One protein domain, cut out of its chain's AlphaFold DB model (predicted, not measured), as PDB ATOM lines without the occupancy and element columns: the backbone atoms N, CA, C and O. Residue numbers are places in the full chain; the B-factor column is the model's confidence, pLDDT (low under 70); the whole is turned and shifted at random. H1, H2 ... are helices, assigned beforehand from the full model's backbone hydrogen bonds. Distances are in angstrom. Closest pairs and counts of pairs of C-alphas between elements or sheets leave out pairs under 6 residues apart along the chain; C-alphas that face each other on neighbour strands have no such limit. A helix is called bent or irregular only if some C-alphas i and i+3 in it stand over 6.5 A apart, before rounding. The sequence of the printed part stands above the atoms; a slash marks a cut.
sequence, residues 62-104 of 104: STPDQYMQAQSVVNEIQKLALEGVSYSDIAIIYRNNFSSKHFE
ATOM      1  N   SER A  62    -102.393 -50.941 131.353       96.31
ATOM      2  CA  SER A  62    -103.613 -51.378 130.677       96.31
ATOM      3  C   SER A  62    -103.569 -52.889 130.488       96.31
ATOM      4  O   SER A  62    -102.535 -53.433 130.098       96.31
ATOM      5  N   THR A  63    -104.689 -53.560 130.733       96.06
ATOM      6  CA  THR A  63    -104.864 -54.990 130.467       96.06
ATOM      7  C   THR A  63    -106.058 -55.209 129.536       96.06
ATOM      8  O   THR A  63    -106.939 -54.351 129.485       96.06
ATOM      9  N   PRO A  64    -106.093 -56.322 128.780       95.56
ATOM     10  CA  PRO A  64    -107.191 -56.606 127.850       95.56
ATOM     11  C   PRO A  64    -108.553 -56.785 128.529       95.56
ATOM     12  O   PRO A  64    -109.571 -56.375 127.981       95.56
ATOM     13  N   ASP A  65    -108.569 -57.375 129.724       94.00
ATOM     14  CA  ASP A  65    -109.781 -57.621 130.499       94.00
ATOM     15  C   ASP A  65    -109.510 -57.589 132.017       94.00
ATOM     16  O   ASP A  65    -108.385 -57.342 132.476       94.00
ATOM     17  N   GLN A  66    -110.577 -57.810 132.793       90.56
ATOM     18  CA  GLN A  66    -110.585 -57.781 134.258       90.56
ATOM     19  C   GLN A  66    -109.858 -58.977 134.891       90.56
ATOM     20  O   GLN A  66    -109.234 -58.815 135.937       90.56
ATOM     21  N   TYR A  67    -109.871 -60.152 134.258       91.94
ATOM     22  CA  TYR A  67    -109.150 -61.326 134.760       91.94
ATOM     23  C   TYR A  67    -107.641 -61.135 134.609       91.94
ATOM     24  O   TYR A  67    -106.880 -61.357 135.550       91.94
ATOM     25  N   MET A  68    -107.194 -60.632 133.456       95.25
ATOM     26  CA  MET A  68    -105.795 -60.269 133.232       95.25
ATOM     27  C   MET A  68    -105.353 -59.110 134.131       95.25
ATOM     28  O   MET A  68    -104.195 -59.077 134.557       95.25
ATOM     29  N   GLN A  69    -106.255 -58.170 134.447       95.00
ATOM     30  CA  GLN A  69    -105.991 -57.124 135.436       95.00
ATOM     31  C   GLN A  69    -105.711 -57.734 136.809       95.00
ATOM     32  O   GLN A  69    -104.672 -57.440 137.402       95.00
ATOM     33  N   ALA A  70    -106.599 -58.610 137.284       94.25
ATOM     34  CA  ALA A  70    -106.464 -59.269 138.576       94.25
ATOM     35  C   ALA A  70    -105.178 -60.098 138.660       94.25
ATOM     36  O   ALA A  70    -104.383 -59.897 139.577       94.25
ATOM     37  N   GLN A  71    -104.897 -60.926 137.649       94.94
ATOM     38  CA  GLN A  71    -103.658 -61.702 137.585       94.94
ATOM     39  C   GLN A  71    -102.416 -60.802 137.620       94.94
ATOM     40  O   GLN A  71    -101.442 -61.105 138.305       94.94
ATOM     41  N   SER A  72    -102.437 -59.673 136.903       96.31
ATOM     42  CA  SER A  72    -101.322 -58.727 136.930       96.31
ATOM     43  C   SER A  72    -101.112 -58.108 138.310       96.31
ATOM     44  O   SER A  72     -99.965 -57.843 138.663       96.31
ATOM     45  N   VAL A  73    -102.182 -57.829 139.054       96.38
ATOM     46  CA  VAL A  73    -102.091 -57.296 140.419       96.38
ATOM     47  C   VAL A  73    -101.538 -58.361 141.359       96.38
ATOM     48  O   VAL A  73    -100.587 -58.074 142.076       96.38
ATOM     49  N   VAL A  74    -102.042 -59.599 141.302       95.31
ATOM     50  CA  VAL A  74    -101.527 -60.724 142.107       95.31
ATOM     51  C   VAL A  74    -100.027 -60.922 141.884       95.31
ATOM     52  O   VAL A  74     -99.273 -61.023 142.850       95.31
ATOM     53  N   ASN A  75     -99.577 -60.907 140.627       96.38
ATOM     54  CA  ASN A  75     -98.159 -61.050 140.300       96.38
ATOM     55  C   ASN A  75     -97.307 -59.912 140.893       96.38
ATOM     56  O   ASN A  75     -96.205 -60.165 141.376       96.38
ATOM     57  N   GLU A  76     -97.801 -58.668 140.884       97.06
ATOM     58  CA  GLU A  76     -97.080 -57.533 141.480       97.06
ATOM     59  C   GLU A  76     -97.032 -57.638 143.008       97.06
ATOM     60  O   GLU A  76     -95.989 -57.404 143.611       97.06
ATOM     61  N   ILE A  77     -98.129 -58.058 143.641       97.44
ATOM     62  CA  ILE A  77     -98.187 -58.292 145.088       97.44
ATOM     63  C   ILE A  77     -97.183 -59.373 145.500       97.44
ATOM     64  O   ILE A  77     -96.438 -59.195 146.461       97.44
ATOM     65  N   GLN A  78     -97.124 -60.484 144.761       97.38
ATOM     66  CA  GLN A  78     -96.153 -61.553 145.006       97.38
ATOM     67  C   GLN A  78     -94.715 -61.065 144.837       97.38
ATOM     68  O   GLN A  78     -93.862 -61.381 145.663       97.38
ATOM     69  N   LYS A  79     -94.445 -60.266 143.803       97.81
ATOM     70  CA  LYS A  79     -93.131 -59.662 143.584       97.81
ATOM     71  C   LYS A  79     -92.720 -58.764 144.756       97.81
ATOM     72  O   LYS A  79     -91.626 -58.934 145.280       97.81
ATOM     73  N   LEU A  80     -93.600 -57.870 145.210       97.31
ATOM     74  CA  LEU A  80     -93.336 -56.998 146.362       97.31
ATOM     75  C   LEU A  80     -93.096 -57.802 147.648       97.31
ATOM     76  O   LEU A  80     -92.206 -57.468 148.426       97.31
ATOM     77  N   ALA A  81     -93.840 -58.890 147.854       97.62
ATOM     78  CA  ALA A  81     -93.633 -59.781 148.993       97.62
ATOM     79  C   ALA A  81     -92.259 -60.475 148.949       97.62
ATOM     80  O   ALA A  81     -91.589 -60.570 149.975       97.62
ATOM     81  N   LEU A  82     -91.802 -60.904 147.765       98.00
ATOM     82  CA  LEU A  82     -90.447 -61.443 147.571       98.00
ATOM     83  C   LEU A  82     -89.356 -60.389 147.827       98.00
ATOM     84  O   LEU A  82     -88.267 -60.736 148.277       98.00
ATOM     85  N   GLU A  83     -89.654 -59.113 147.580       97.38
ATOM     86  CA  GLU A  83     -88.791 -57.970 147.912       97.38
ATOM     87  C   GLU A  83     -88.864 -57.570 149.403       97.38
ATOM     88  O   GLU A  83     -88.144 -56.672 149.838       97.38
ATOM     89  N   GLY A  84     -89.687 -58.257 150.205       97.94
ATOM     90  CA  GLY A  84     -89.788 -58.081 151.657       97.94
ATOM     91  C   GLY A  84     -90.900 -57.142 152.128       97.94
ATOM     92  O   GLY A  84     -90.958 -56.831 153.318       97.94
ATOM     93  N   VAL A  85     -91.789 -56.686 151.241       97.75
ATOM     94  CA  VAL A  85     -92.955 -55.872 151.621       97.75
ATOM     95  C   VAL A  85     -94.006 -56.756 152.293       97.75
ATOM     96  O   VAL A  85     -94.400 -57.788 151.750       97.75
ATOM     97  N   SER A  86     -94.498 -56.350 153.467       98.25
ATOM     98  CA  SER A  86     -95.575 -57.075 154.145       98.25
ATOM     99  C   SER A  86     -96.883 -56.960 153.364       98.25
ATOM    100  O   SER A  86     -97.248 -55.877 152.907       98.25
ATOM    101  N   TYR A  87     -97.658 -58.046 153.289       97.38
ATOM    102  CA  TYR A  87     -99.004 -58.005 152.705       97.38
ATOM    103  C   TYR A  87     -99.918 -56.978 153.393       97.38
ATOM    104  O   TYR A  87    -100.794 -56.418 152.742       97.38
ATOM    105  N   SER A  88     -99.694 -56.686 154.681       98.00
ATOM    106  CA  SER A  88    -100.437 -55.654 155.424       98.00
ATOM    107  C   SER A  88    -100.208 -54.232 154.912       98.00
ATOM    108  O   SER A  88    -101.029 -53.356 155.175       98.00
ATOM    109  N   ASP A  89     -99.108 -53.998 154.197       97.56
ATOM    110  CA  ASP A  89     -98.727 -52.681 153.678       97.56
ATOM    111  C   ASP A  89     -99.246 -52.457 152.248       97.56
ATOM    112  O   ASP A  89     -98.983 -51.423 151.628       97.56
ATOM    113  N   ILE A  90    -100.003 -53.423 151.715       97.38
ATOM    114  CA  ILE A  90    -100.549 -53.422 150.363       97.38
ATOM    115  C   ILE A  90    -102.076 -53.324 150.439       97.38
ATOM    116  O   ILE A  90    -102.736 -54.103 151.119       97.38
ATOM    117  N   ALA A  91    -102.651 -52.387 149.683       96.25
ATOM    118  CA  ALA A  91    -104.096 -52.220 149.572       96.25
ATOM    119  C   ALA A  91    -104.541 -52.179 148.104       96.25
ATOM    120  O   ALA A  91    -103.920 -51.510 147.275       96.25
ATOM    121  N   ILE A  92    -105.656 -52.849 147.800       95.06
ATOM    122  CA  ILE A  92    -106.344 -52.777 146.506       95.06
ATOM    123  C   ILE A  92    -107.577 -51.887 146.682       95.06
ATOM    124  O   ILE A  92    -108.418 -52.146 147.539       95.06
ATOM    125  N   ILE A  93    -107.691 -50.830 145.873       94.25
ATOM    126  CA  ILE A  93    -108.819 -49.892 145.912       94.25
ATOM    127  C   ILE A  93    -109.565 -49.964 144.582       94.25
ATOM    128  O   ILE A  93    -108.974 -49.789 143.518       94.25
ATOM    129  N   TYR A  94    -110.875 -50.181 144.643       93.19
ATOM    130  CA  TYR A  94    -111.756 -50.296 143.482       93.19
ATOM    131  C   TYR A  94    -112.978 -49.378 143.608       93.19
ATOM    132  O   TYR A  94    -113.337 -48.915 144.689       93.19
ATOM    133  N   ARG A  95    -113.628 -49.080 142.475       91.19
ATOM    134  CA  ARG A  95    -114.720 -48.092 142.411       91.19
ATOM    135  C   ARG A  95    -116.041 -48.595 142.996       91.19
ATOM    136  O   ARG A  95    -116.802 -47.783 143.525       91.19
ATOM    137  N   ASN A  96    -116.340 -49.882 142.828       90.75
ATOM    138  CA  ASN A  96    -117.575 -50.518 143.277       90.75
ATOM    139  C   ASN A  96    -117.297 -51.936 143.795       90.75
ATOM    140  O   ASN A  96    -116.301 -52.551 143.425       90.75
ATOM    141  N   ASN A  97    -118.204 -52.465 144.618       87.12
ATOM    142  CA  ASN A  97    -118.019 -53.781 145.235       87.12
ATOM    143  C   ASN A  97    -118.026 -54.925 144.217       87.12
ATOM    144  O   ASN A  97    -117.405 -55.946 144.465       87.12
ATOM    145  N   PHE A  98    -118.687 -54.779 143.067       85.00
ATOM    146  CA  PHE A  98    -118.692 -55.829 142.047       85.00
ATOM    147  C   PHE A  98    -117.281 -56.099 141.497       85.00
ATOM    148  O   PHE A  98    -116.938 -57.253 141.263       85.00
ATOM    149  N   SER A  99    -116.444 -55.063 141.377       83.50
ATOM    150  CA  SER A  99    -115.048 -55.191 140.945       83.50
ATOM    151  C   SER A  99    -114.179 -56.040 141.879       83.50
ATOM    152  O   SER A  99    -113.165 -56.550 141.417       83.50
ATOM    153  N   SER A 100    -114.559 -56.211 143.152       87.31
ATOM    154  CA  SER A 100    -113.802 -57.035 144.112       87.31
ATOM    155  C   SER A 100    -113.782 -58.516 143.737       87.31
ATOM    156  O   SER A 100    -112.766 -59.168 143.928       87.31
ATOM    157  N   LYS A 101    -114.850 -59.021 143.102       86.88
ATOM    158  CA  LYS A 101    -115.034 -60.450 142.796       86.88
ATOM    159  C   LYS A 101    -113.936 -61.068 141.934       86.88
ATOM    160  O   LYS A 101    -113.828 -62.281 141.880       86.88
ATOM    161  N   HIS A 102    -113.182 -60.256 141.198       84.56
ATOM    162  CA  HIS A 102    -112.076 -60.742 140.375       84.56
ATOM    163  C   HIS A 102    -110.769 -60.902 141.169       84.56
ATOM    164  O   HIS A 102    -109.825 -61.485 140.645       84.56
ATOM    165  N   PHE A 103    -110.703 -60.364 142.390       83.25
ATOM    166  CA  PHE A 103    -109.535 -60.373 143.275       83.25
ATOM    167  C   PHE A 103    -109.699 -61.291 144.499       83.25
ATOM    168  O   PHE A 103    -108.728 -61.472 145.230       83.25
ATOM    169  N   GLU A 104    -110.904 -61.826 144.722       79.88
ATOM    170  CA  GLU A 104    -111.252 -62.804 145.768       79.88
ATOM    171  C   GLU A 104    -111.289 -64.223 145.188       79.88
ATOM    172  O   GLU A 104    -110.775 -65.142 145.863       79.88
TER     173      GLU A 104
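AT A GLANCE: This is residues 62 to 104 of the 104 residues of the protein "DNA helicase" of Epsilonproteobacteria bacterium (UniProt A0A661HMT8). One long helix, H1, makes the length of this model, and the chain then folds back beside it: residues 83 to 96 return from the last turn of H1 toward its beginning, where the short helix H2 is set crosswise near residues 66 to 70. Residues 93 to 98 stick out. The printed part has 43 residues with two named helices, H1 then H2, and no named strand; its class is all helix. It is only just loose, close to compact, with a radius of gyration of the C-alphas of 11.2 A and spans of 30 by 20 by 16 A.

IN THESE COORDINATES: Start at C-alpha 62, at (-103.613, -51.378, 130.677). Find C-alpha 66 at (-110.585, -57.781, 134.258); from there H1 runs through residues 66 to 82, 24.4 A from first to last C-alpha. Look next at residues 83 to 96, which hold no named element. H2 follows with residues 97 to 102, 10.4 A long, and ends at C-alpha 102, at (-112.076, -60.742, 140.375). H2 is neither bent nor irregular, but only just: C-alphas 99 and 102 are 6.3 A apart.

HOW THE PARTS SIT: Look at Ala 70 and His 102, the closest C-alphas of H1 and H2, 6.1 A apart. The two helices only just touch, with 3 pairs of C-alphas within 8 A, and H1 does so with residues 66 to 70 alone. Their lines are only just about perpendicular, at 73 degrees. In H1 every O i to N i+4 pair is within hydrogen-bond range; in H2 0 of 2 are, beside 2 of 3 O i to N i+3 pairs.

THE WHOLE: The C-alphas of Glu 83 and Phe 98, the two farthest apart, are 30.5 A apart. The link from H1 to H2, 14 residues, is long. The printed part has no cut and ends at residue 104, the chain's last. No printed residue is under 70 in pLDDT.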